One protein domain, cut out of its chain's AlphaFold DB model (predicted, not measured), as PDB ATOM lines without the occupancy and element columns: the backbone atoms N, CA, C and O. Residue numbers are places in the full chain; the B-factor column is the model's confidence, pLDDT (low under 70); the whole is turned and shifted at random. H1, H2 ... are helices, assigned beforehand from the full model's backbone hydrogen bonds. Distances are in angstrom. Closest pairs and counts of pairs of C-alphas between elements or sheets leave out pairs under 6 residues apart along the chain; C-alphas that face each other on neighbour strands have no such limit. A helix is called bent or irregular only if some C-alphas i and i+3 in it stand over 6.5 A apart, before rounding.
ATOM      1  N   ASN A   5      47.007 100.233  16.129       86.00
ATOM      2  CA  ASN A   5      46.960 100.818  17.469       86.00
ATOM      3  C   ASN A   5      45.840 101.882  17.514       86.00
ATOM      4  O   ASN A   5      45.978 102.941  16.887       86.00
ATOM      5  N   PRO A   6      44.749 101.627  18.259       85.88
ATOM      6  CA  PRO A   6      43.540 102.433  18.170       85.88
ATOM      7  C   PRO A   6      43.752 103.841  18.736       85.88
ATOM      8  O   PRO A   6      43.150 104.799  18.259       85.88
ATOM      9  N   GLN A   7      44.672 104.007  19.692       87.62
ATOM     10  CA  GLN A   7      45.024 105.325  20.223       87.62
ATOM     11  C   GLN A   7      45.759 106.173  19.185       87.62
ATOM     12  O   GLN A   7      45.516 107.376  19.105       87.62
ATOM     13  N   LEU A   8      46.630 105.571  18.368       88.06
ATOM     14  CA  LEU A   8      47.323 106.303  17.306       88.06
ATOM     15  C   LEU A   8      46.339 106.775  16.238       88.06
ATOM     16  O   LEU A   8      46.370 107.946  15.881       88.06
ATOM     17  N   VAL A   9      45.422 105.911  15.795       86.94
ATOM     18  CA  VAL A   9      44.364 106.287  14.838       86.94
ATOM     19  C   VAL A   9      43.443 107.370  15.415       86.94
ATOM     20  O   VAL A   9      43.034 108.292  14.711       86.94
ATOM     21  N   ALA A  10      43.164 107.315  16.720       88.50
ATOM     22  CA  ALA A  10      42.325 108.301  17.387       88.50
ATOM     23  C   ALA A  10      42.990 109.682  17.550       88.50
ATOM     24  O   ALA A  10      42.267 110.677  17.608       88.50
ATOM     25  N   THR A  11      44.328 109.765  17.624       89.50
ATOM     26  CA  THR A  11      45.042 110.977  18.092       89.50
ATOM     27  C   THR A  11      46.112 111.534  17.146       89.50
ATOM     28  O   THR A  11      46.485 112.706  17.262       89.50
ATOM     29  N   GLN A  12      46.629 110.731  16.218       90.56
ATOM     30  CA  GLN A  12      47.703 111.118  15.303       90.56
ATOM     31  C   GLN A  12      47.174 111.363  13.896       90.56
ATOM     32  O   GLN A  12      46.219 110.736  13.448       90.56
ATOM     33  N   GLU A  13      47.824 112.281  13.181       90.31
ATOM     34  CA  GLU A  13      47.515 112.501  11.769       90.31
ATOM     35  C   GLU A  13      47.933 111.273  10.965       90.31
ATOM     36  O   GLU A  13      49.006 110.714  11.200       90.31
ATOM     37  N   SER A  14      47.096 110.889  10.003       88.69
ATOM     38  CA  SER A  14      47.222 109.665   9.205       88.69
ATOM     39  C   SER A  14      48.635 109.403   8.680       88.69
ATOM     40  O   SER A  14      49.152 108.292   8.791       88.69
ATOM     41  N   HIS A  15      49.296 110.438   8.156       87.81
ATOM     42  CA  HIS A  15      50.624 110.327   7.559       87.81
ATOM     43  C   HIS A  15      51.701 109.864   8.558       87.81
ATOM     44  O   HIS A  15      52.663 109.222   8.152       87.81
ATOM     45  N   LYS A  16      51.513 110.107   9.864       89.50
ATOM     46  CA  LYS A  16      52.417 109.661  10.942       89.50
ATOM     47  C   LYS A  16      52.156 108.224  11.397       89.50
ATOM     48  O   LYS A  16      52.962 107.665  12.143       89.50
ATOM     49  N   ILE A  17      51.023 107.646  11.000       88.62
ATOM     50  CA  ILE A  17      50.619 106.287  11.371       88.62
ATOM     51  C   ILE A  17      51.288 105.275  10.443       88.62
ATOM     52  O   ILE A  17      51.775 104.256  10.927       88.62
ATOM     53  N   TRP A  18      51.359 105.569   9.139       87.69
ATOM     54  CA  TRP A  18      51.893 104.644   8.135       87.69
ATOM     55  C   TRP A  18      53.260 104.041   8.482       87.69
ATOM     56  O   TRP A  18      53.350 102.816   8.509       87.69
ATOM     57  N   PRO A  19      54.303 104.824   8.823       88.56
ATOM     58  CA  PRO A  19      55.605 104.244   9.154       88.56
ATOM     59  C   PRO A  19      55.521 103.217  10.285       88.56
ATOM     60  O   PRO A  19      56.141 102.159  10.234       88.56
ATOM     61  N   GLN A  20      54.662 103.483  11.269       83.75
ATOM     62  CA  GLN A  20      54.490 102.613  12.421       83.75
ATOM     63  C   GLN A  20      53.781 101.302  12.068       83.75
ATOM     64  O   GLN A  20      53.884 100.354  12.841       83.75
ATOM     65  N   GLN A  21      53.075 101.213  10.939       86.19
ATOM     66  CA  GLN A  21      52.429  99.974  10.490       86.19
ATOM     67  C   GLN A  21      53.426  98.978   9.893       86.19
ATOM     68  O   GLN A  21      53.151  97.785   9.874       86.19
ATOM     69  N   LEU A  22      54.603  99.450   9.483       90.69
ATOM     70  CA  LEU A  22      55.537  98.678   8.669       90.69
ATOM     71  C   LEU A  22      56.489  97.773   9.460       90.69
ATOM     72  O   LEU A  22      57.260  97.025   8.869       90.69
ATOM     73  N   SER A  23      56.441  97.805  10.796       87.44
ATOM     74  CA  SER A  23      57.429  97.095  11.621       87.44
ATOM     75  C   SER A  23      57.405  95.575  11.464       87.44
ATOM     76  O   SER A  23      58.439  94.938  11.633       87.44
ATOM     77  N   ASP A  24      56.240  94.985  11.186       92.62
ATOM     78  CA  ASP A  24      56.150  93.546  10.907       92.62
ATOM     79  C   ASP A  24      56.278  93.252   9.404       92.62
ATOM     80  O   ASP A  24      56.628  92.134   9.036       92.62
ATOM     81  N   THR A  25      56.098  94.254   8.536       92.81
ATOM     82  CA  THR A  25      56.374  94.157   7.095       92.81
ATOM     83  C   THR A  25      57.864  93.948   6.824       92.81
ATOM     84  O   THR A  25      58.207  93.084   6.025       92.81
ATOM     85  N   ASP A  26      58.748  94.684   7.510       93.56
ATOM     86  CA  ASP A  26      60.204  94.495   7.378       93.56
ATOM     87  C   ASP A  26      60.624  93.087   7.822       93.56
ATOM     88  O   ASP A  26      61.348  92.399   7.114       93.56
ATOM     89  N   LYS A  27      60.073  92.593   8.936       95.00
ATOM     90  CA  LYS A  27      60.336  91.222   9.400       95.00
ATOM     91  C   LYS A  27      59.793  90.166   8.436       95.00
ATOM     92  O   LYS A  27      60.426  89.136   8.233       95.00
ATOM     93  N   ALA A  28      58.615  90.390   7.850       94.94
ATOM     94  CA  ALA A  28      58.077  89.502   6.823       94.94
ATOM     95  C   ALA A  28      58.997  89.467   5.591       94.94
ATOM     96  O   ALA A  28      59.217  88.396   5.026       94.94
ATOM     97  N   TYR A  29      59.580  90.612   5.224       96.75
ATOM     98  CA  TYR A  29      60.567  90.709   4.154       96.75
ATOM     99  C   TYR A  29      61.856  89.953   4.486       96.75
ATOM    100  O   TYR A  29      62.339  89.201   3.640       96.75
ATOM    101  N   ASP A  30      62.350  90.043   5.724       96.88
ATOM    102  CA  ASP A  30      63.500  89.254   6.186       96.88
ATOM    103  C   ASP A  30      63.245  87.742   6.033       96.88
ATOM    104  O   ASP A  30      64.107  86.995   5.559       96.88
ATOM    105  N   VAL A  31      62.033  87.280   6.368       96.81
ATOM    106  CA  VAL A  31      61.650  85.874   6.171       96.81
ATOM    107  C   VAL A  31      61.551  85.519   4.686       96.81
ATOM    108  O   VAL A  31      61.970  84.428   4.296       96.81
ATOM    109  N   PHE A  32      61.048  86.421   3.840       97.00
ATOM    110  CA  PHE A  32      61.006  86.214   2.391       97.00
ATOM    111  C   PHE A  32      62.407  86.034   1.795       97.00
ATOM    112  O   PHE A  32      62.642  85.051   1.087       97.00
ATOM    113  N   VAL A  33      63.356  86.926   2.101       97.88
ATOM    114  CA  VAL A  33      64.722  86.827   1.555       97.88
ATOM    115  C   VAL A  33      65.460  85.602   2.094       97.88
ATOM    116  O   VAL A  33      66.157  84.926   1.336       97.88
ATOM    117  N   ALA A  34      65.247  85.242   3.365       97.88
ATOM    118  CA  ALA A  34      65.792  84.017   3.945       97.88
ATOM    119  C   ALA A  34      65.202  82.758   3.292       97.88
ATOM    120  O   ALA A  34      65.945  81.848   2.927       97.88
ATOM    121  N   GLY A  35      63.884  82.712   3.088       96.56
ATOM    122  CA  GLY A  35      63.210  81.607   2.405       96.56
ATOM    123  C   GLY A  35      63.661  81.454   0.953       96.56
ATOM    124  O   GLY A  35      63.900  80.338   0.488       96.56
ATOM    125  N   CYS A  36      63.853  82.571   0.249       97.50
ATOM    126  CA  CYS A  36      64.416  82.588  -1.096       97.50
ATOM    127  C   CYS A  36      65.847  82.021  -1.125       97.50
ATOM    128  O   CYS A  36      66.130  81.130  -1.924       97.50
ATOM    129  N   ALA A  37      66.724  82.467  -0.219       97.94
ATOM    130  CA  ALA A  37      68.092  81.958  -0.103       97.94
ATOM    131  C   ALA A  37      68.129  80.446   0.194       97.94
ATOM    132  O   ALA A  37      68.836  79.698  -0.477       97.94
ATOM    133  N   LEU A  38      67.303  79.981   1.140       97.00
ATOM    134  CA  LEU A  38      67.174  78.559   1.489       97.00
ATOM    135  C   LEU A  38      66.673  77.695   0.326       97.00
ATOM    136  O   LEU A  38      67.037  76.525   0.225       97.00
ATOM    137  N   SER A  39      65.852  78.265  -0.554       95.81
ATOM    138  CA  SER A  39      65.334  77.575  -1.739       95.81
ATOM    139  C   SER A  39      66.387  77.421  -2.847       95.81
ATOM    140  O   SER A  39      66.199  76.621  -3.769       95.81
ATOM    141  N   GLY A  40      67.488  78.179  -2.764       94.19
ATOM    142  CA  GLY A  40      68.550  78.225  -3.764       94.19
ATOM    143  C   GLY A  40      68.065  78.685  -5.143       94.19
ATOM    144  O   GLY A  40      66.888  78.978  -5.354       94.19
ATOM    145  N   SER A  41      68.970  78.694  -6.122       93.44
ATOM    146  CA  SER A  41      68.657  79.133  -7.491       93.44
ATOM    147  C   SER A  41      67.621  78.261  -8.213       93.44
ATOM    148  O   SER A  41      67.024  78.700  -9.192       93.44
ATOM    149  N   SER A  42      67.382  77.030  -7.746       92.06
ATOM    150  CA  SER A  42      66.340  76.147  -8.281       92.06
ATOM    151  C   SER A  42      64.932  76.497  -7.798       92.06
ATOM    152  O   SER A  42      63.968  76.196  -8.497       92.06
ATOM    153  N   GLY A  43      64.800  77.074  -6.599       93.38
ATOM    154  CA  GLY A  43      63.505  77.398  -5.992       93.38
ATOM    155  C   GLY A  43      63.218  78.896  -5.882       93.38
ATOM    156  O   GLY A  43      62.064  79.277  -5.684       93.38
ATOM    157  N   CYS A  44      64.238  79.741  -6.035       96.94
ATOM    158  CA  CYS A  44      64.116  81.189  -6.067       96.94
ATOM    159  C   CYS A  44      65.018  81.795  -7.151       96.94
ATOM    160  O   CYS A  44      66.239  81.790  -7.020       96.94
ATOM    161  N   ALA A  45      64.429  82.397  -8.185       95.50
ATOM    162  CA  ALA A  45      65.174  83.009  -9.290       95.50
ATOM    163  C   ALA A  45      65.956  84.277  -8.888       95.50
ATOM    164  O   ALA A  45      66.817  84.732  -9.637       95.50
ATOM    165  N   ILE A  46      65.671  84.846  -7.711       95.12
ATOM    166  CA  ILE A  46      66.440  85.962  -7.137       95.12
ATOM    167  C   ILE A  46      67.759  85.456  -6.525       95.12
ATOM    168  O   ILE A  46      68.750  86.183  -6.504       95.12
ATOM    169  N   ALA A  47      67.787  84.217  -6.027       95.88
ATOM    170  CA  ALA A  47      68.954  83.646  -5.371       95.88
ATOM    171  C   ALA A  47      69.961  83.103  -6.393       95.88
ATOM    172  O   ALA A  47      69.625  82.339  -7.299       95.88
ATOM    173  N   THR A  48      71.234  83.443  -6.208       89.81
ATOM    174  CA  THR A  48      72.340  82.755  -6.881       89.81
ATOM    175  C   THR A  48      72.674  81.441  -6.164       89.81
ATOM    176  O   THR A  48      72.163  81.140  -5.081       89.81
ATOM    177  N   ALA A  49      73.524  80.612  -6.777       88.69
ATOM    178  CA  ALA A  49      73.986  79.383  -6.137       88.69
ATOM    179  C   ALA A  49      74.704  79.706  -4.813       88.69
ATOM    180  O   ALA A  49      75.646  80.495  -4.802       88.69
ATOM    181  N   ASN A  50      74.267  79.071  -3.721       89.50
ATOM    182  CA  ASN A  50      74.757  79.300  -2.355       89.50
ATOM    183  C   ASN A  50      74.599  80.747  -1.844       89.50
ATOM    184  O   ASN A  50      75.364  81.167  -0.977       89.50
ATOM    185  N   ALA A  51      73.623  81.503  -2.359       94.88
ATOM    186  CA  ALA A  51      73.308  82.833  -1.849       94.88
ATOM    187  C   ALA A  51      72.875  82.786  -0.376       94.88
ATOM    188  O   ALA A  51      72.064  81.949   0.023       94.88
ATOM    189  N   SER A  52      73.374  83.725   0.424       97.56
ATOM    190  CA  SER A  52      72.822  84.032   1.742       97.56
ATOM    191  C   SER A  52      71.586  84.933   1.626       97.56
ATOM    192  O   SER A  52      71.335  85.548   0.588       97.56
ATOM    193  N   ALA A  53      70.824  85.076   2.716       97.50
ATOM    194  CA  ALA A  53      69.721  86.040   2.779       97.50
ATOM    195  C   ALA A  53      70.187  87.479   2.469       97.50
ATOM    196  O   ALA A  53      69.479  88.226   1.797       97.50
ATOM    197  N   ALA A  54      71.403  87.839   2.896       97.81
ATOM    198  CA  ALA A  54      72.001  89.142   2.617       97.81
ATOM    199  C   ALA A  54      72.334  89.327   1.126       97.81
ATOM    200  O   ALA A  54      72.189  90.428   0.602       97.81
ATOM    201  N   ASP A  55      72.725  88.262   0.420       97.56
ATOM    202  CA  ASP A  55      72.989  88.324  -1.025       97.56
ATOM    203  C   ASP A  55      71.693  88.503  -1.829       97.56
ATOM    204  O   ASP A  55      71.651  89.262  -2.805       97.56
ATOM    205  N   VAL A  56      70.610  87.844  -1.400       97.50
ATOM    206  CA  VAL A  56      69.268  88.031  -1.976       97.50
ATOM    207  C   VAL A  56      68.786  89.466  -1.749       97.50
ATOM    208  O   VAL A  56      68.374  90.130  -2.704       97.50
ATOM    209  N   ASP A  57      68.893  89.982  -0.521       97.31
ATOM    210  CA  ASP A  57      68.540  91.372  -0.213       97.31
ATOM    211  C   ASP A  57      69.379  92.380  -1.019       97.31
ATOM    212  O   ASP A  57      68.844  93.320  -1.616       97.31
ATOM    213  N   ALA A  58      70.690  92.151  -1.135       96.69
ATOM    214  CA  ALA A  58      71.578  92.990  -1.935       96.69
ATOM    215  C   ALA A  58      71.193  92.985  -3.422       96.69
ATOM    216  O   ALA A  58      71.272  94.025  -4.087       96.69
ATOM    217  N   THR A  59      70.732  91.846  -3.943       94.81
ATOM    218  CA  THR A  59      70.225  91.724  -5.316       94.81
ATOM    219  C   THR A  59      68.966  92.572  -5.506       94.81
ATOM    220  O   THR A  59      68.911  93.387  -6.432       94.81
ATOM    221  N   ILE A  60      67.992  92.475  -4.594       95.19
ATOM    222  CA  ILE A  60      66.760  93.280  -4.627       95.19
ATOM    223  C   ILE A  60      67.086  94.777  -4.506       95.19
ATOM    224  O   ILE A  60      66.602  95.590  -5.297       95.19
ATOM    225  N   THR A  61      67.959  95.158  -3.574       95.19
ATOM    226  CA  THR A  61      68.351  96.557  -3.343       95.19
ATOM    227  C   THR A  61      69.109  97.149  -4.534       95.19
ATOM    228  O   THR A  61      68.840  98.282  -4.951       95.19
ATOM    229  N   THR A  62      70.013  96.378  -5.143       93.44
ATOM    230  CA  THR A  62      70.713  96.774  -6.376       93.44
ATOM    231  C   THR A  62      69.714  97.016  -7.497       93.44
ATOM    232  O   THR A  62      69.791  98.022  -8.207       93.44
ATOM    233  N   PHE A  63      68.729  96.132  -7.615       89.81
ATOM    234  CA  PHE A  63      67.710  96.220  -8.639       89.81
ATOM    235  C   PHE A  63      66.792  97.441  -8.464       89.81
ATOM    236  O   PHE A  63      66.545  98.187  -9.415       89.81
ATOM    237  N   LEU A  64      66.385  97.742  -7.227       93.38
ATOM    238  CA  LEU A  64      65.665  98.974  -6.891       93.38
ATOM    239  C   LEU A  64      66.443 100.222  -7.318       93.38
ATOM    240  O   LEU A  64      65.851 101.157  -7.870       93.38
ATOM    241  N   LYS A  65      67.761 100.248  -7.092       93.75
ATOM    242  CA  LYS A  65      68.619 101.362  -7.512       93.75
ATOM    243  C   LYS A  65      68.691 101.483  -9.036       93.75
ATOM    244  O   LYS A  65      68.566 102.588  -9.558       93.75
ATOM    245  N   GLN A  66      68.848 100.372  -9.753       91.12
ATOM    246  CA  GLN A  66      68.874 100.367 -11.220       91.12
ATOM    247  C   GLN A  66      67.564 100.903 -11.812       91.12
ATOM    248  O   GLN A  66      67.602 101.773 -12.681       91.12
ATOM    249  N   ALA A  67      66.415 100.459 -11.295       89.94
ATOM    250  CA  ALA A  67      65.105 100.944 -11.725       89.94
ATOM    251  C   ALA A  67      64.926 102.451 -11.460       89.94
ATOM    252  O   ALA A  67      64.406 103.182 -12.301       89.94
ATOM    253  N   HIS A  68      65.399 102.941 -10.307       92.12
ATOM    254  CA  HIS A  68      65.413 104.374 -10.004       92.12
ATOM    255  C   HIS A  68      66.276 105.159 -11.005       92.12
ATOM    256  O   HIS A  68      65.828 106.160 -11.566       92.12
ATOM    257  N   ASP A  69      67.502 104.700 -11.260       92.56
ATOM    258  CA  ASP A  69      68.433 105.383 -12.160       92.56
ATOM    259  C   ASP A  69      67.937 105.363 -13.618       92.56
ATOM    260  O   ASP A  69      68.124 106.342 -14.345       92.56
ATOM    261  N   ALA A  70      67.255 104.292 -14.037       87.50
ATOM    262  CA  ALA A  70      66.595 104.196 -15.336       87.50
ATOM    263  C   ALA A  70      65.445 105.208 -15.469       87.50
ATOM    264  O   ALA A  70      65.417 105.972 -16.436       87.50
ATOM    265  N   ALA A  71      64.555 105.284 -14.474       87.94
ATOM    266  CA  ALA A  71      63.446 106.243 -14.455       87.94
ATOM    267  C   ALA A  71      63.925 107.707 -14.425       87.94
ATOM    268  O   ALA A  71      63.305 108.581 -15.027       87.94
ATOM    269  N   ARG A  72      65.072 107.989 -13.788       91.31
ATOM    270  CA  ARG A  72      65.689 109.327 -13.819       91.31
ATOM    271  C   ARG A  72      66.233 109.722 -15.189       91.31
ATOM    272  O   ARG A  72      66.269 110.911 -15.495       91.31
ATOM    273  N   LYS A  73      66.697 108.756 -15.983       89.19
ATOM    274  CA  LYS A  73      67.206 108.992 -17.345       89.19
ATOM    275  C   LYS A  73      66.083 109.045 -18.377       89.19
ATOM    276  O   LYS A  73      66.208 109.759 -19.366       89.19
ATOM    277  N   ASN A  74      65.010 108.288 -18.159       84.25
ATOM    278  CA  ASN A  74      63.878 108.188 -19.065       84.25
ATOM    279  C   ASN A  74      62.562 108.228 -18.278       84.25
ATOM    280  O   ASN A  74      62.198 107.254 -17.624       84.25
ATOM    281  N   ALA A  75      61.810 109.321 -18.420       80.81
ATOM    282  CA  ALA A  75      60.498 109.481 -17.791       80.81
ATOM    283  C   ALA A  75      59.455 108.450 -18.274       80.81
ATOM    284  O   ALA A  75      58.440 108.254 -17.618       80.81
ATOM    285  N   SER A  76      59.704 107.777 -19.402       79.38
ATOM    286  CA  SER A  76      58.885 106.682 -19.933       79.38
ATOM    287  C   SER A  76      59.468 105.296 -19.626       79.38
ATOM    288  O   SER A  76      59.198 104.340 -20.356       79.38
ATOM    289  N   ALA A  77      60.311 105.172 -18.594       78.56
ATOM    290  CA  ALA A  77      60.758 103.869 -18.111       78.56
ATOM    291  C   ALA A  77      59.534 103.015 -17.723       78.56
ATOM    292  O   ALA A  77      58.663 103.499 -17.004       78.56
ATOM    293  N   PRO A  78      59.442 101.759 -18.194       74.81
ATOM    294  CA  PRO A  78      58.236 100.951 -18.016       74.81
ATOM    295  C   PRO A  78      58.064 100.413 -16.589       74.81
ATOM    296  O   PRO A  78      56.978  99.962 -16.245       74.81
ATOM    297  N   VAL A  79      59.132 100.425 -15.788       80.62
ATOM    298  CA  VAL A  79      59.137 100.018 -14.382       80.62
ATOM    299  C   VAL A  79      59.996 101.001 -13.606       80.62
ATOM    300  O   VAL A  79      61.135 101.288 -13.984       80.62
ATOM    301  N   THR A  80      59.460 101.492 -12.498       84.94
ATOM    302  CA  THR A  80      60.151 102.351 -11.549       84.94
ATOM    303  C   THR A  80      60.511 101.602 -10.266       84.94
ATOM    304  O   THR A  80      59.978 100.545  -9.928       84.94
ATOM    305  N   SER A  81      61.400 102.204  -9.480       90.00
ATOM    306  CA  SER A  81      61.711 101.743  -8.123       90.00
ATOM    307  C   SER A  81      60.487 101.757  -7.186       90.00
ATOM    308  O   SER A  81      60.488 101.062  -6.170       90.00
ATOM    309  N   ALA A  82      59.460 102.558  -7.495       85.31
ATOM    310  CA  ALA A  82      58.212 102.595  -6.737       85.31
ATOM    311  C   ALA A  82      57.340 101.370  -7.049       85.31
ATOM    312  O   ALA A  82      56.857 100.734  -6.118       85.31
ATOM    313  N   ASP A  83      57.234 100.977  -8.322       83.12
ATOM    314  CA  ASP A  83      56.451  99.802  -8.741       83.12
ATOM    315  C   ASP A  83      56.956  98.516  -8.073       83.12
ATOM    316  O   ASP A  83      56.173  97.716  -7.564       83.12
ATOM    317  N   ILE A  84      58.281  98.353  -7.999       88.62
ATOM    318  CA  ILE A  84      58.919  97.197  -7.350       88.62
ATOM    319  C   ILE A  84      58.624  97.182  -5.846       88.62
ATOM    320  O   ILE A  84      58.284  96.136  -5.297       88.62
ATOM    321  N   ARG A  85      58.718  98.334  -5.166       91.50
ATOM    322  CA  ARG A  85      58.388  98.429  -3.733       91.50
ATOM    323  C   ARG A  85      56.924  98.105  -3.466       91.50
ATOM    324  O   ARG A  85      56.640  97.400  -2.503       91.50
ATOM    325  N   SER A  86      56.014  98.571  -4.319       85.50
ATOM    326  CA  SER A  86      54.587  98.250  -4.224       85.50
ATOM    327  C   SER A  86      54.329  96.752  -4.406       85.50
ATOM    328  O   SER A  86      53.562  96.166  -3.643       85.50
ATOM    329  N   ALA A  87      55.011  96.104  -5.358       85.44
ATOM    330  CA  ALA A  87      54.925  94.656  -5.557       85.44
ATOM    331  C   ALA A  87      55.446  93.869  -4.342       85.44
ATOM    332  O   ALA A  87      54.778  92.944  -3.874       85.44
ATOM    333  N   LEU A  88      56.602  94.265  -3.796       91.69
ATOM    334  CA  LEU A  88      57.175  93.665  -2.588       91.69
ATOM    335  C   LEU A  88      56.234  93.827  -1.387       91.69
ATOM    336  O   LEU A  88      55.942  92.846  -0.710       91.69
ATOM    337  N   LEU A  89      55.705  95.033  -1.160       89.62
ATOM    338  CA  LEU A  89      54.758  95.309  -0.076       89.62
ATOM    339  C   LEU A  89      53.503  94.432  -0.190       89.62
ATOM    340  O   LEU A  89      53.089  93.815   0.788       89.62
ATOM    341  N   SER A  90      52.926  94.336  -1.393       85.06
ATOM    342  CA  SER A  90      51.759  93.486  -1.654       85.06
ATOM    343  C   SER A  90      52.052  92.012  -1.361       85.06
ATOM    344  O   SER A  90      51.246  91.330  -0.728       85.06
ATOM    345  N   ALA A  91      53.232  91.519  -1.745       87.69
ATOM    346  CA  ALA A  91      53.639  90.153  -1.442       87.69
ATOM    347  C   ALA A  91      53.817  89.910   0.064       87.69
ATOM    348  O   ALA A  91      53.491  88.826   0.544       87.69
ATOM    349  N   MET A  92      54.274  90.901   0.839       91.56
ATOM    350  CA  MET A  92      54.392  90.754   2.296       91.56
ATOM    351  C   MET A  92      53.032  90.568   2.972       91.56
ATOM    352  O   MET A  92      52.949  89.903   4.001       91.56
ATOM    353  N   TYR A  93      51.951  91.082   2.378       85.50
ATOM    354  CA  TYR A  93      50.597  90.844   2.881       85.50
ATOM    355  C   TYR A  93      50.144  89.408   2.600       85.50
ATOM    356  O   TYR A  93      49.372  88.847   3.374       85.50
ATOM    357  N   PHE A  94      50.629  88.784   1.525       85.31
ATOM    358  CA  PHE A  94      50.136  87.492   1.055       85.31
ATOM    359  C   PHE A  94      51.280  86.512   0.756       85.31
ATOM    360  O   PHE A  94      51.623  86.322  -0.410       85.31
ATOM    361  N   PRO A  95      51.814  85.785   1.756       88.94
ATOM    362  CA  PRO A  95      52.918  84.842   1.545       88.94
ATOM    363  C   PRO A  95      52.683  83.767   0.481       88.94
ATOM    364  O   PRO A  95      53.624  83.293  -0.150       88.94
ATOM    365  N   ALA A  96      51.419  83.436   0.202       86.62
ATOM    366  CA  ALA A  96      51.046  82.548  -0.897       86.62
ATOM    367  C   ALA A  96      51.506  83.041  -2.288       86.62
ATOM    368  O   ALA A  96      51.556  82.246  -3.220       86.62
ATOM    369  N   THR A  97      51.834  84.329  -2.453       84.06
ATOM    370  CA  THR A  97      52.333  84.892  -3.717       84.06
ATOM    371  C   THR A  97      53.857  84.961  -3.794       84.06
ATOM    372  O   THR A  97      54.377  85.353  -4.833       84.06
ATOM    373  N   TRP A  98      54.598  84.584  -2.745       92.44
ATOM    374  CA  TRP A  98      56.059  84.747  -2.704       92.44
ATOM    375  C   TRP A  98      56.786  83.976  -3.803       92.44
ATOM    376  O   TRP A  98      57.688  84.525  -4.431       92.44
ATOM    377  N   ALA A  99      56.373  82.737  -4.076       92.69
ATOM    378  CA  ALA A  99      56.973  81.933  -5.137       92.69
ATOM    379  C   ALA A  99      56.757  82.561  -6.524       92.69
ATOM    380  O   ALA A  99      57.686  82.616  -7.322       92.69
ATOM    381  N   ASP A 100      55.557  83.081  -6.797       87.56
ATOM    382  CA  ASP A 100      55.245  83.764  -8.059       87.56
ATOM    383  C   ASP A 100      55.978  85.108  -8.181       87.56
ATOM    384  O   ASP A 100      56.522  85.439  -9.236       87.56
ATOM    385  N   LEU A 101      56.073  85.860  -7.080       89.06
ATOM    386  CA  LEU A 101      56.866  87.083  -7.034       89.06
ATOM    387  C   LEU A 101      58.330  86.788  -7.386       89.06
ATOM    388  O   LEU A 101      58.897  87.454  -8.247       89.06
ATOM    389  N   ALA A 102      58.933  85.796  -6.729       94.31
ATOM    390  CA  ALA A 102      60.347  85.488  -6.879       94.31
ATOM    391  C   ALA A 102      60.694  84.862  -8.234       94.31
ATOM    392  O   ALA A 102      61.730  85.195  -8.802       94.31
ATOM    393  N   ASN A 103      59.844  83.968  -8.748       93.56
ATOM    394  CA  ASN A 103      60.170  83.125  -9.901       93.56
ATOM    395  C   ASN A 103      59.529  83.578 -11.215       93.56
ATOM    396  O   ASN A 103      60.021  83.207 -12.276       93.56
ATOM    397  N   THR A 104      58.470  84.388 -11.157       87.69
ATOM    398  CA  THR A 104      57.789  84.916 -12.349       87.69
ATOM    399  C   THR A 104      57.990  86.422 -12.447       87.69
ATOM    400  O   THR A 104      58.604  86.923 -13.385       87.69
ATOM    401  N   THR A 105      57.521  87.155 -11.435       84.75
ATOM    402  CA  THR A 105      57.427  88.617 -11.495       84.75
ATOM    403  C   THR A 105      58.808  89.277 -11.456       84.75
ATOM    404  O   THR A 105      59.084  90.172 -12.249       84.75
ATOM    405  N   PHE A 106      59.709  88.849 -10.566       87.38
ATOM    406  CA  PHE A 106      61.030  89.467 -10.434       87.38
ATOM    407  C   PHE A 106      61.882  89.334 -11.714       87.38
ATOM    408  O   PHE A 106      62.393  90.361 -12.165       87.38
ATOM    409  N   PRO A 107      61.987  88.158 -12.372       87.62
ATOM    410  CA  PRO A 107      62.652  88.042 -13.673       87.62
ATOM    411  C   PRO A 107      62.049  88.930 -14.773       87.62
ATOM    412  O   PRO A 107      62.791  89.562 -15.527       87.62
ATOM    413  N   GLU A 108      60.717  89.028 -14.855       83.75
ATOM    414  CA  GLU A 108      60.038  89.889 -15.835       83.75
ATOM    415  C   GLU A 108      60.379  91.367 -15.622       83.75
ATOM    416  O   GLU A 108      60.668  92.097 -16.577       83.75
ATOM    417  N   ILE A 109      60.394  91.809 -14.362       78.88
ATOM    418  CA  ILE A 109      60.801  93.168 -14.021       78.88
ATOM    419  C   ILE A 109      62.299  93.361 -14.313       78.88
ATOM    420  O   ILE A 109      62.682  94.396 -14.863       78.88
ATOM    421  N   ALA A 110      63.154  92.379 -14.017       82.19
ATOM    422  CA  ALA A 110      64.589  92.444 -14.296       82.19
ATOM    423  C   ALA A 110      64.892  92.701 -15.778       82.19
ATOM    424  O   ALA A 110      65.620  93.643 -16.102       82.19
ATOM    425  N   ALA A 111      64.253  91.947 -16.676       82.12
ATOM    426  CA  ALA A 111      64.371  92.141 -18.121       82.12
ATOM    427  C   ALA A 111      63.879  93.534 -18.570       82.12
ATOM    428  O   ALA A 111      64.454  94.164 -19.464       82.12
ATOM    429  N   ALA A 112      62.839  94.060 -17.916       76.00
ATOM    430  CA  ALA A 112      62.277  95.377 -18.200       76.00
ATOM    431  C   ALA A 112      63.231  96.535 -17.916       76.00
ATOM    432  O   ALA A 112      63.376  97.443 -18.739       76.00
ATOM    433  N   VAL A 113      63.867  96.510 -16.745       75.25
ATOM    434  CA  VAL A 113      64.811  97.548 -16.314       75.25
ATOM    435  C   VAL A 113      66.064  97.538 -17.190       75.25
ATOM    436  O   VAL A 113      66.631  98.595 -17.458       75.25
ATOM    437  N   GLN A 114      66.452  96.367 -17.702       71.62
ATOM    438  CA  GLN A 114      67.582  96.205 -18.620       71.62
ATOM    439  C   GLN A 114      67.250  96.580 -20.079       71.62
ATOM    440  O   GLN A 114      68.149  96.668 -20.912       71.62
ATOM    441  N   GLY A 115      65.986  96.897 -20.389       64.38
ATOM    442  CA  GLY A 115      65.578  97.436 -21.688       64.38
ATOM    443  C   GLY A 115      65.325  96.391 -22.778       64.38
ATOM    444  O   GLY A 115      65.241  96.761 -23.952       64.38
ATOM    445  N   GLU A 116      65.158  95.114 -22.428       56.53
ATOM    446  CA  GLU A 116      64.840  94.066 -23.402       56.53
ATOM    447  C   GLU A 116      63.410  94.242 -23.956       56.53
ATOM    448  O   GLU A 116      62.419  94.342 -23.228       56.53
ATOM    449  N   SER A 117      63.276  94.312 -25.287       48.12
ATOM    450  CA  SER A 117      62.049  94.748 -25.980       48.12
ATOM    451  C   SER A 117      60.828  93.840 -25.784       48.12
ATOM    452  O   SER A 117      59.697  94.295 -25.965       48.12
ATOM    453  N   LEU A 118      61.037  92.573 -25.410       47.47
ATOM    454  CA  LEU A 118      59.972  91.605 -25.114       47.47
ATOM    455  C   LEU A 118      59.214  91.957 -23.825       47.47
ATOM    456  O   LEU A 118      58.017  91.679 -23.717       47.47
ATOM    457  N   ALA A 119      59.862  92.670 -22.900       48.16
ATOM    458  CA  ALA A 119      59.270  93.048 -21.632       48.16
ATOM    459  C   ALA A 119      58.157  94.100 -21.808       48.16
ATOM    460  O   ALA A 119      57.158  94.021 -21.117       48.16
ATOM    461  N   ARG A 120      58.193  95.020 -22.789       42.06
ATOM    462  CA  ARG A 120      57.150  96.076 -22.932       42.06
ATOM    463  C   ARG A 120      55.714  95.558 -23.103       42.06
ATOM    464  O   ARG A 120      54.791  96.217 -22.634       42.06
ATOM    465  N   ARG A 121      55.501  94.407 -23.759       42.00
ATOM    466  CA  ARG A 121      54.158  93.799 -23.909       42.00
ATOM    467  C   ARG A 121      53.766  92.943 -22.703       42.00
ATOM    468  O   ARG A 121      52.601  92.958 -22.321       42.00
ATOM    469  N   ALA A 122      54.727  92.257 -22.081       47.00
ATOM    470  CA  ALA A 122      54.515  91.499 -20.845       47.00
ATOM    471  C   ALA A 122      54.275  92.421 -19.632       47.00
ATOM    472  O   ALA A 122      53.395  92.166 -18.823       47.00
ATOM    473  N   LEU A 123      54.971  93.559 -19.571       46.78
ATOM    474  CA  LEU A 123      54.882  94.599 -18.540       46.78
ATOM    475  C   LEU A 123      53.600  95.404 -18.597       46.78
ATOM    476  O   LEU A 123      53.120  95.817 -17.548       46.78
ATOM    477  N   GLY A 124      53.027  95.579 -19.793       43.03
ATOM    478  CA  GLY A 124      51.634  95.983 -19.915       43.03
ATOM    479  C   GLY A 124      50.781  95.076 -19.035       43.03
ATOM    480  O   GLY A 124      50.083  95.579 -18.182       43.03
ATOM    481  N   GLY A 125      50.965  93.755 -19.111       44.03
ATOM    482  CA  GLY A 125      50.273  92.773 -18.277       44.03
ATOM    483  C   GLY A 125      50.703  92.699 -16.806       44.03
ATOM    484  O   GLY A 125      49.841  92.452 -15.979       44.03
ATOM    485  N   VAL A 126      51.976  92.899 -16.441       46.81
ATOM    486  CA  VAL A 126      52.477  92.781 -15.047       46.81
ATOM    487  C   VAL A 126      52.230  94.051 -14.245       46.81
ATOM    488  O   VAL A 126      51.650  93.978 -13.164       46.81
ATOM    489  N   ALA A 127      52.562  95.222 -14.801       43.78
ATOM    490  CA  ALA A 127      52.162  96.498 -14.226       43.78
ATOM    491  C   ALA A 127      50.632  96.598 -14.212       43.78
ATOM    492  O   ALA A 127      50.084  96.912 -13.169       43.78
ATOM    493  N   GLN A 128      49.911  96.187 -15.272       46.09
ATOM    494  CA  GLN A 128      48.448  96.057 -15.189       46.09
ATOM    495  C   GLN A 128      47.980  94.923 -14.281       46.09
ATOM    496  O   GLN A 128      46.822  94.954 -13.933       46.09
ATOM    497  N   ARG A 129      48.757  93.917 -13.872       50.50
ATOM    498  CA  ARG A 129      48.299  92.904 -12.891       50.50
ATOM    499  C   ARG A 129      48.479  93.402 -11.466       50.50
ATOM    500  O   ARG A 129      47.587  93.190 -10.653       50.50
ATOM    501  N   ILE A 130      49.581  94.093 -11.188       47.19
ATOM    502  CA  ILE A 130      49.851  94.764  -9.911       47.19
ATOM    503  C   ILE A 130      48.886  95.950  -9.739       47.19
ATOM    504  O   ILE A 130      48.270  96.093  -8.687       47.19
ATOM    505  N   VAL A 131      48.665  96.730 -10.805       41.06
ATOM    506  CA  VAL A 131      47.716  97.853 -10.853       41.06
ATOM    507  C   VAL A 131      46.261  97.380 -11.016       41.06
ATOM    508  O   VAL A 131      45.428  97.860 -10.267       41.06
ATOM    509  N   ARG A 132      45.896  96.383 -11.851       40.50
ATOM    510  CA  ARG A 132      44.507  95.834 -11.904       40.50
ATOM    511  C   ARG A 132      44.134  95.005 -10.689       40.50
ATOM    512  O   ARG A 132      42.956  94.970 -10.386       40.50
ATOM    513  N   ARG A 133      45.041  94.354  -9.954       41.50
ATOM    514  CA  ARG A 133      44.640  93.838  -8.628       41.50
ATOM    515  C   ARG A 133      44.267  94.971  -7.673       41.50
ATOM    516  O   ARG A 133      43.482  94.741  -6.767       41.50
ATOM    517  N   HIS A 134      44.782  96.176  -7.908       38.88
ATOM    518  CA  HIS A 134      44.355  97.387  -7.216       38.88
ATOM    519  C   HIS A 134      43.129  98.079  -7.851       38.88
ATOM    520  O   HIS A 134      42.364  98.695  -7.120       38.88
ATOM    521  N   GLU A 135      42.914  97.979  -9.168       34.47
ATOM    522  CA  GLU A 135      41.879  98.730  -9.910       34.47
ATOM    523  C   GLU A 135      40.672  97.903 -10.396       34.47
ATOM    524  O   GLU A 135      39.646  98.483 -10.738       34.47
ATOM    525  N   ALA A 136      40.775  96.575 -10.500       36.62
ATOM    526  CA  ALA A 136      39.793  95.729 -11.192       36.62
ATOM    527  C   ALA A 136      38.884  94.897 -10.278       36.62
ATOM    528  O   ALA A 136      38.018  94.211 -10.817       36.62
ATOM    529  N   ASP A 137      39.032  94.969  -8.951       40.19
ATOM    530  CA  ASP A 137      38.076  94.327  -8.030       40.19
ATOM    531  C   ASP A 137      36.894  95.234  -7.651       40.19
ATOM    532  O   ASP A 137      35.876  94.751  -7.178       40.19
ATOM    533  N   GLU A 138      36.958  96.530  -7.946       37.38
ATOM    534  CA  GLU A 138      35.862  97.485  -7.784       37.38
ATOM    535  C   GLU A 138      36.246  98.720  -8.601       37.38
ATOM    536  O   GLU A 138      37.405  99.116  -8.559       37.38
ATOM    537  N   ALA A 139      35.333  99.330  -9.358       42.69
ATOM    538  CA  ALA A 139      35.602 100.555 -10.116       42.69
ATOM    539  C   ALA A 139      36.306 101.607  -9.238       42.69
ATOM    540  O   ALA A 139      35.599 102.266  -8.489       42.69
ATOM    541  N   ALA A 140      37.647 101.709  -9.305       50.50
ATOM    542  CA  ALA A 140      38.541 102.416  -8.373       50.50
ATOM    543  C   ALA A 140      37.793 103.248  -7.321       50.50
ATOM    544  O   ALA A 140      37.632 104.466  -7.457       50.50
ATOM    545  N   THR A 141      37.235 102.574  -6.311       60.91
ATOM    546  CA  THR A 141      36.374 103.264  -5.362       60.91
ATOM    547  C   THR A 141      37.299 104.029  -4.432       60.91
ATOM    548  O   THR A 141      38.167 103.471  -3.760       60.91
ATOM    549  N   TYR A 142      37.095 105.340  -4.319       74.56
ATOM    550  CA  TYR A 142      37.688 106.101  -3.221       74.56
ATOM    551  C   TYR A 142      37.138 105.649  -1.859       74.56
ATOM    552  O   TYR A 142      37.489 106.257  -0.864       74.56
ATOM    553  N   GLY A 143      36.311 104.597  -1.777       81.88
ATOM    554  CA  GLY A 143      35.666 104.120  -0.557       81.88
ATOM    555  C   GLY A 143      36.664 103.805   0.552       81.88
ATOM    556  O   GLY A 143      36.528 104.332   1.651       81.88
ATOM    557  N   GLY A 144      37.721 103.039   0.264       80.56
ATOM    558  CA  GLY A 144      38.747 102.731   1.268       80.56
ATOM    559  C   GLY A 144      39.485 103.977   1.776       80.56
ATOM    560  O   GLY A 144      39.730 104.111   2.974       80.56
ATOM    561  N   ILE A 145      39.794 104.918   0.878       85.62
ATOM    562  CA  ILE A 145      40.427 106.199   1.230       85.62
ATOM    563  C   ILE A 145      39.447 107.068   2.024       85.62
ATOM    564  O   ILE A 145      39.814 107.597   3.065       85.62
ATOM    565  N   ALA A 146      38.200 107.169   1.574       88.06
ATOM    566  CA  ALA A 146      37.138 107.940   2.195       88.06
ATOM    567  C   ALA A 146      36.888 107.460   3.620       88.06
ATOM    568  O   ALA A 146      36.956 108.269   4.531       88.06
ATOM    569  N   ILE A 147      36.707 106.155   3.831       86.69
ATOM    570  CA  ILE A 147      36.531 105.568   5.164       86.69
ATOM    571  C   ILE A 147      37.760 105.860   6.029       86.69
ATOM    572  O   ILE A 147      37.633 106.450   7.099       86.69
ATOM    573  N   ALA A 148      38.966 105.534   5.546       86.50
ATOM    574  CA  ALA A 148      40.183 105.725   6.333       86.50
ATOM    575  C   ALA A 148      40.412 107.193   6.727       86.50
ATOM    576  O   ALA A 148      40.867 107.486   7.837       86.50
ATOM    577  N   CYS A 149      40.090 108.123   5.831       90.06
ATOM    578  CA  CYS A 149      40.258 109.546   6.061       90.06
ATOM    579  C   CYS A 149      39.123 110.164   6.875       90.06
ATOM    580  O   CYS A 149      39.389 111.046   7.688       90.06
ATOM    581  N   SER A 150      37.895 109.673   6.725       90.56
ATOM    582  CA  SER A 150      36.757 110.077   7.544       90.56
ATOM    583  C   SER A 150      36.869 109.581   8.991       90.56
ATOM    584  O   SER A 150      36.398 110.280   9.888       90.56
ATOM    585  N   ASP A 151      37.558 108.459   9.226       89.12
ATOM    586  CA  ASP A 151      37.886 107.929  10.561       89.12
ATOM    587  C   ASP A 151      39.184 108.511  11.157       89.12
ATOM    588  O   ASP A 151      39.485 108.317  12.343       89.12
ATOM    589  N   SER A 152      39.971 109.239  10.363       87.94
ATOM    590  CA  SER A 152      41.181 109.924  10.828       87.94
ATOM    591  C   SER A 152      40.842 111.212  11.585       87.94
ATOM    592  O   SER A 152      39.731 111.732  11.514       87.94
ATOM    593  N   ILE A 153      41.809 111.752  12.333       88.12
ATOM    594  CA  ILE A 153      41.626 113.062  12.973       88.12
ATOM    595  C   ILE A 153      41.467 114.191  11.943       88.12
ATOM    596  O   ILE A 153      41.819 114.062  10.763       88.12
ATOM    597  N   ASP A 154      40.971 115.330  12.414       84.62
ATOM    598  CA  ASP A 154      40.891 116.543  11.608       84.62
ATOM    599  C   ASP A 154      42.285 117.009  11.166       84.62
ATOM    600  O   ASP A 154      43.254 116.876  11.930       84.62
ATOM    601  N   PRO A 155      42.423 117.557   9.945       76.19
ATOM    602  CA  PRO A 155      43.703 118.047   9.466       76.19
ATOM    603  C   PRO A 155      44.123 119.265  10.283       76.19
ATOM    604  O   PRO A 155      43.346 120.204  10.452       76.19
ATOM    605  N   ARG A 156      45.376 119.315  10.740       84.94
ATOM    606  CA  ARG A 156      45.891 120.457  11.518       84.94
ATOM    607  C   ARG A 156      46.653 121.453  10.647       84.94
ATOM    608  O   ARG A 156      47.739 121.900  11.002       84.94
ATOM    609  N   GLY A 157      46.099 121.766   9.474       87.38
ATOM    610  CA  GLY A 157      46.763 122.617   8.480       87.38
ATOM    611  C   GLY A 157      48.007 121.978   7.848       87.38
ATOM    612  O   GLY A 157      48.862 122.691   7.328       87.38
ATOM    613  N   THR A 158      48.134 120.648   7.901       91.00
ATOM    614  CA  THR A 158      49.243 119.903   7.290       91.00
ATOM    615  C   THR A 158      49.255 120.085   5.778       91.00
ATOM    616  O   THR A 158      48.288 119.757   5.094       91.00
ATOM    617  N   SER A 159      50.379 120.545   5.235       92.75
ATOM    618  CA  SER A 159      50.570 120.643   3.789       92.75
ATOM    619  C   SER A 159      51.099 119.333   3.193       92.75
ATOM    620  O   SER A 159      51.696 118.508   3.887       92.75
ATOM    621  N   MET A 160      50.976 119.153   1.870       91.31
ATOM    622  CA  MET A 160      51.597 118.010   1.172       91.31
ATOM    623  C   MET A 160      53.114 117.959   1.399       91.31
ATOM    624  O   MET A 160      53.711 116.886   1.448       91.31
ATOM    625  N   LYS A 161      53.743 119.128   1.580       93.25
ATOM    626  CA  LYS A 161      55.168 119.245   1.896       93.25
ATOM    627  C   LYS A 161      55.494 118.641   3.260       93.25
ATOM    628  O   LYS A 161      56.553 118.034   3.402       93.25
ATOM    629  N   ASP A 162      54.613 118.789   4.245       92.94
ATOM    630  CA  ASP A 162      54.806 118.221   5.583       92.94
ATOM    631  C   ASP A 162      54.636 116.702   5.566       92.94
ATOM    632  O   ASP A 162      55.469 115.995   6.134       92.94
ATOM    633  N   VAL A 163      53.638 116.198   4.828       91.81
ATOM    634  CA  VAL A 163      53.468 114.757   4.578       91.81
ATOM    635  C   VAL A 163      54.731 114.180   3.932       91.81
ATOM    636  O   VAL A 163      55.299 113.221   4.447       91.81
ATOM    637  N   PHE A 164      55.232 114.808   2.865       91.94
ATOM    638  CA  PHE A 164      56.434 114.352   2.163       91.94
ATOM    639  C   PHE A 164      57.690 114.382   3.048       91.94
ATOM    640  O   PHE A 164      58.466 113.426   3.071       91.94
ATOM    641  N   LYS A 165      57.882 115.453   3.832       92.75
ATOM    642  CA  LYS A 165      58.977 115.540   4.810       92.75
ATOM    643  C   LYS A 165      58.891 114.438   5.862       92.75
ATOM    644  O   LYS A 165      59.922 113.876   6.223       92.75
ATOM    645  N   ASN A 166      57.688 114.131   6.350       91.06
ATOM    646  CA  ASN A 166      57.491 113.049   7.304       91.06
ATOM    647  C   ASN A 166      57.847 111.691   6.691       91.06
ATOM    648  O   ASN A 166      58.569 110.938   7.331       91.06
ATOM    649  N   THR A 167      57.432 111.417   5.450       91.38
ATOM    650  CA  THR A 167      57.815 110.193   4.730       91.38
ATOM    651  C   THR A 167      59.334 110.066   4.610       91.38
ATOM    652  O   THR A 167      59.879 109.025   4.961       91.38
ATOM    653  N   ILE A 168      60.041 111.127   4.198       92.44
ATOM    654  CA  ILE A 168      61.513 111.112   4.107       92.44
ATOM    655  C   ILE A 168      62.149 110.822   5.469       92.44
ATOM    656  O   ILE A 168      63.011 109.950   5.571       92.44
ATOM    657  N   ALA A 169      61.731 111.546   6.510       93.38
ATOM    658  CA  ALA A 169      62.279 111.376   7.852       93.38
ATOM    659  C   ALA A 169      62.018 109.964   8.397       93.38
ATOM    660  O   ALA A 169      62.885 109.369   9.032       93.38
ATOM    661  N   ALA A 170      60.836 109.412   8.123       91.94
ATOM    662  CA  ALA A 170      60.432 108.102   8.599       91.94
ATOM    663  C   ALA A 170      61.211 106.953   7.940       91.94
ATOM    664  O   ALA A 170      61.575 106.017   8.650       91.94
ATOM    665  N   THR A 171      61.552 107.059   6.649       92.00
ATOM    666  CA  THR A 171      62.420 106.101   5.928       92.00
ATOM    667  C   THR A 171      63.775 105.903   6.620       92.00
ATOM    668  O   THR A 171      64.381 104.843   6.502       92.00
ATOM    669  N   GLN A 172      64.261 106.917   7.341       88.56
ATOM    670  CA  GLN A 172      65.550 106.906   8.044       88.56
ATOM    671  C   GLN A 172      65.416 106.658   9.555       88.56
ATOM    672  O   GLN A 172      66.405 106.703  10.284       88.56
ATOM    673  N   SER A 173      64.197 106.447  10.050       88.75
ATOM    674  CA  SER A 173      63.917 106.326  11.480       88.75
ATOM    675  C   SER A 173      63.723 104.872  11.898       88.75
ATOM    676  O   SER A 173      63.211 104.069  11.126       88.75
ATOM    677  N   ALA A 174      63.994 104.562  13.166       83.69
ATOM    678  CA  ALA A 174      63.689 103.250  13.749       83.69
ATOM    679  C   ALA A 174      62.181 102.915  13.786       83.69
ATOM    680  O   ALA A 174      61.804 101.774  14.029       83.69
ATOM    681  N   ASN A 175      61.317 103.914  13.582       77.69
ATOM    682  CA  ASN A 175      59.862 103.755  13.582       77.69
ATOM    683  C   ASN A 175      59.279 103.581  12.172       77.69
ATOM    684  O   ASN A 175      58.056 103.519  12.050       77.69
ATOM    685  N   GLY A 176      60.115 103.569  11.133       86.56
ATOM    686  CA  GLY A 176      59.711 103.359   9.747       86.56
ATOM    687  C   GLY A 176      60.530 102.260   9.079       86.56
ATOM    688  O   GLY A 176      61.343 101.601   9.716       86.56
ATOM    689  N   SER A 177      60.294 102.091   7.781       92.19
ATOM    690  CA  SER A 177      60.939 101.094   6.929       92.19
ATOM    691  C   SER A 177      61.684 101.795   5.803       92.19
ATOM    692  O   SER A 177      61.087 102.560   5.040       92.19
ATOM    693  N   HIS A 178      62.969 101.487   5.638       91.12
ATOM    694  CA  HIS A 178      63.747 101.984   4.503       91.12
ATOM    695  C   HIS A 178      63.156 101.527   3.155       91.12
ATOM    696  O   HIS A 178      63.211 102.252   2.155       91.12
ATOM    697  N   LEU A 179      62.564 100.329   3.125       92.31
ATOM    698  CA  LEU A 179      62.038  99.718   1.912       92.31
ATOM    699  C   LEU A 179      60.604 100.170   1.613       92.31
ATOM    700  O   LEU A 179      60.311 100.537   0.475       92.31
ATOM    701  N   PHE A 180      59.735 100.197   2.626       93.50
ATOM    702  CA  PHE A 180      58.288 100.330   2.440       93.50
ATOM    703  C   PHE A 180      57.709 101.693   2.831       93.50
ATOM    704  O   PHE A 180      56.671 102.081   2.300       93.50
ATOM    705  N   THR A 181      58.366 102.477   3.698       93.06
ATOM    706  CA  THR A 181      57.910 103.855   3.971       93.06
ATOM    707  C   THR A 181      57.821 104.733   2.718       93.06
ATOM    708  O   THR A 181      56.835 105.465   2.620       93.06
ATOM    709  N   PRO A 182      58.754 104.667   1.742       90.94
ATOM    710  CA  PRO A 182      58.670 105.490   0.537       90.94
ATOM    711  C   PRO A 182      57.657 104.985  -0.507       90.94
ATOM    712  O   PRO A 182      57.577 105.584  -1.580       90.94
ATOM    713  N   VAL A 183      56.898 103.910  -0.240       87.75
ATOM    714  CA  VAL A 183      55.778 103.509  -1.109       87.75
ATOM    715  C   VAL A 183      54.758 104.642  -1.154       87.75
ATOM    716  O   VAL A 183      54.315 105.139  -0.118       87.75
ATOM    717  N   TRP A 184      54.408 105.065  -2.367       83.44
ATOM    718  CA  TRP A 184      53.567 106.231  -2.589       83.44
ATOM    719  C   TRP A 184      52.774 106.121  -3.901       83.44
ATOM    720  O   TRP A 184      53.353 105.714  -4.910       83.44
ATOM    721  N   PRO A 185      51.511 106.583  -3.936       77.44
ATOM    722  CA  PRO A 185      50.728 107.056  -2.793       77.44
ATOM    723  C   PRO A 185      50.126 105.890  -1.996       77.44
ATOM    724  O   PRO A 185      49.898 104.807  -2.527       77.44
ATOM    725  N   ILE A 186      49.812 106.136  -0.729       81.25
ATOM    726  CA  ILE A 186      48.990 105.251   0.109       81.25
ATOM    727  C   ILE A 186      47.803 106.029   0.683       81.25
ATOM    728  O   ILE A 186      47.855 107.255   0.800       81.25
ATOM    729  N   SER A 187      46.749 105.326   1.112       82.12
ATOM    730  CA  SER A 187      45.514 105.936   1.640       82.12
ATOM    731  C   SER A 187      45.781 106.983   2.729       82.12
ATOM    732  O   SER A 187      45.178 108.054   2.733       82.12
ATOM    733  N   TRP A 188      46.763 106.734   3.600       85.38
ATOM    734  CA  TRP A 188      47.132 107.638   4.689       85.38
ATOM    735  C   TRP A 188      47.690 108.996   4.241       85.38
ATOM    736  O   TRP A 188      47.623 109.951   5.019       85.38
ATOM    737  N   ASN A 189      48.223 109.125   3.021       87.75
ATOM    738  CA  ASN A 189      48.741 110.405   2.527       87.75
ATOM    739  C   ASN A 189      47.630 111.391   2.149       87.75
ATOM    740  O   ASN A 189      47.870 112.596   2.147       87.75
ATOM    741  N   TYR A 190      46.425 110.898   1.853       86.81
ATOM    742  CA  TYR A 190      45.314 111.723   1.375       86.81
ATOM    743  C   TYR A 190      44.554 112.427   2.505       86.81
ATOM    744  O   TYR A 190      43.971 113.485   2.283       86.81
ATOM    745  N   CYS A 191      44.560 111.882   3.726       89.25
ATOM    746  CA  CYS A 191      43.586 112.281   4.749       89.25
ATOM    747  C   CYS A 191      43.769 113.694   5.310       89.25
ATOM    748  O   CYS A 191      42.798 114.298   5.767       89.25
ATOM    749  N   SER A 192      44.974 114.257   5.204       87.50
ATOM    750  CA  SER A 192      45.220 115.672   5.510       87.50
ATOM    751  C   SER A 192      44.504 116.634   4.546       87.50
ATOM    752  O   SER A 192      44.367 117.810   4.863       87.50
ATOM    753  N   PHE A 193      44.018 116.145   3.402       87.62
ATOM    754  CA  PHE A 193      43.330 116.924   2.362       87.62
ATOM    755  C   PHE A 193      41.902 116.432   2.118       87.62
ATOM    756  O   PHE A 193      41.224 116.931   1.224       87.62
ATOM    757  N   TRP A 194      41.447 115.443   2.892       89.69
ATOM    758  CA  TRP A 194      40.103 114.900   2.761       89.69
ATOM    759  C   TRP A 194      39.105 115.814   3.483       89.69
ATOM    760  O   TRP A 194      39.310 116.069   4.673       89.69
ATOM    761  N   PRO A 195      38.049 116.312   2.813       87.06
ATOM    762  CA  PRO A 195      37.173 117.338   3.381       87.06
ATOM    763  C   PRO A 195      36.157 116.786   4.390       87.06
ATOM    764  O   PRO A 195      35.756 117.507   5.296       87.06
ATOM    765  N   GLU A 196      35.777 115.513   4.267       87.19
ATOM    766  CA  GLU A 196      34.665 114.935   5.032       87.19
ATOM    767  C   GLU A 196      35.124 114.108   6.235       87.19
ATOM    768  O   GLU A 196      36.178 113.460   6.211       87.19
ATOM    769  N   ARG A 197      34.308 114.076   7.291       87.81
ATOM    770  CA  ARG A 197      34.538 113.267   8.496       87.81
ATOM    771  C   ARG A 197      33.336 112.398   8.818       87.81
ATOM    772  O   ARG A 197      32.199 112.773   8.552       87.81
ATOM    773  N   ALA A 198      33.603 111.222   9.383       88.56
ATOM    774  CA  ALA A 198      32.549 110.309   9.789       88.56
ATOM    775  C   ALA A 198      31.800 110.910  10.985       88.56
ATOM    776  O   ALA A 198      32.412 111.268  11.992       88.56
ATOM    777  N   MET A 199      30.473 110.991  10.881       86.81
ATOM    778  CA  MET A 199      29.617 111.497  11.961       86.81
ATOM    779  C   MET A 199      29.716 110.633  13.225       86.81
ATOM    780  O   MET A 199      29.681 111.147  14.338       86.81
ATOM    781  N   GLU A 200      29.873 109.321  13.050       86.81
ATOM    782  CA  GLU A 200      29.881 108.330  14.133       86.81
ATOM    783  C   GLU A 200      31.300 107.846  14.476       86.81
ATOM    784  O   GLU A 200      31.514 106.699  14.869       86.81
ATOM    785  N   ARG A 201      32.303 108.722  14.331       87.75
ATOM    786  CA  ARG A 201      33.698 108.379  14.622       87.75
ATOM    787  C   ARG A 201      33.885 108.030  16.102       87.75
ATOM    788  O   ARG A 201      33.795 108.890  16.980       87.75
ATOM    789  N   TYR A 202      34.260 106.784  16.379       87.25
ATOM    790  CA  TYR A 202      34.603 106.344  17.728       87.25
ATOM    791  C   TYR A 202      36.096 106.538  18.019       87.25
ATOM    792  O   TYR A 202      36.953 105.828  17.501       87.25
ATOM    793  N   THR A 203      36.420 107.493  18.888       88.31
ATOM    794  CA  THR A 203      37.803 107.801  19.303       88.31
ATOM    795  C   THR A 203      38.207 107.125  20.614       88.31
ATOM    796  O   THR A 203      39.312 107.339  21.117       88.31
ATOM    797  N   GLY A 204      37.321 106.291  21.159       89.12
ATOM    798  CA  GLY A 204      37.462 105.653  22.457       89.12
ATOM    799  C   GLY A 204      36.535 106.249  23.530       89.12
ATOM    800  O   GLY A 204      35.613 107.005  23.221       89.12
TER     801      GLY A 204
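What this domain is: This is residues 5 to 204 of the 262 residues of the protein "Abhydrolase_4 domain-containing protein" of Trametes pubescens (UniProt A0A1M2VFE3). An elongated helical body has two unequal ends: at one, the up-and-down bundle of H4, H5 and H6 has the long H3 crossing over one of its ends, while H7 folds back from the far end of H6. At the other end lies a looser group of short helices, in which H8 packs on H10, H2 and H9 meet at few places, and H1 touches no helix. The printed part has 200 residues with ten named helices, H1 to H10 in order along the chain, and no named strand; the class is all helix, with 128 residues in the helices. The whole is compact, with a radius of gyration of the C-alphas of 18.4 A, and its C-alphas span 55 by 32 by 31 A.

How they stand to each other: H1, residues 6 to 11, is apart from H2, residues 18 to 21. H2 and H3, residues 23 to 43, meet only through their link. H3 is irregular, C-alphas 38 and 41 being 9.1 A apart, and has a kink of 50 degrees near residue 37. With its residues 30 to 37 it touches residues 53 to 57 of H4, residues 53 to 73; the closest C-alphas are those of Ala 34 and Ala 53, 4.6 A apart, and the lines are about perpendicular at 77 degrees. H3 also touches H5, residues 81 to 93, at 86 degrees, about perpendicular, closest at the C-alphas of Ala 28 and Met 92, 6.0 A. H4 and H5 form a helical hairpin, opposite ways at a tilt of 38 degrees, only just steep; the closest C-alphas are those of His 68 and Ser 81, 4.9 A apart. H6, residues 95 to 113, is the hub, touching H3, H4, H5 and H7, residues 119 to 135. H6 is irregular, C-alphas 96 and 99 being 7.3 A apart, and has a kink of 44 degrees near residue 102. H5 and H6 are a hairpin at a shallow tilt of 11 degrees, opposite ways, with the C-alphas of Ala 91 and Thr 97 closest at 5.9 A. H4, H5 and H6 make a bundle that is up and down, each helix running against the one before it. H6 and H7 are a hairpin at a steep tilt of 40 degrees, opposite ways, with the C-alphas of Ala 112 and Ala 119 closest at 5.1 A. H8, residues 143 to 150, touches H10, residues 187 to 193, at a steep tilt of 50 degrees, the same way; the closest C-alphas are those of Cys 149 and Cys 191, 4.5 A apart. H10 is irregular, C-alphas 189 and 192 being 7.0 A apart. Residues 167 to 171 of H9, residues 160 to 171, only just touch H2, with 3 pairs of C-alphas within 8 A, the closest being those of Pro 19 and Ala 170, 6.2 A apart. Every O i to N i+4 pair is within hydrogen-bond range in H1, H4, H5, H8 and H9, against 14 of 17 in H3, 11 of 15 in H6, 11 of 13 in H7 and 0 of 3 in H10, where 2 of 4 O i to N i+3 pairs are within range; H2 is too short for an O i to N i+4 pair.

Where its parts are: H1 begins with C-alpha 6 at (43.540, 102.433, 18.170), and H2 follows with four residues. From first to last C-alpha H3 measures 27.1 A, H4 30.6 A, H5 19.1 A, H6 24.9 A, H7 21.7 A and H9 16.8 A. H4 begins with C-alpha 53 at (69.721, 86.040, 2.779). H8 has eight residues, and H10, with seven, ends with C-alpha 193 at (43.330, 116.924, 2.362).

The domain as a whole: The two C-alphas farthest apart are those of Ala 49 and Met 199, at 57.7 A. The printed part has no cut. The link from H9 to H10, residues 172 to 186, is long. The mean pLDDT of the printed part is 83.2; residues 115 to 141 are under 70, and H7 has a mean of 44.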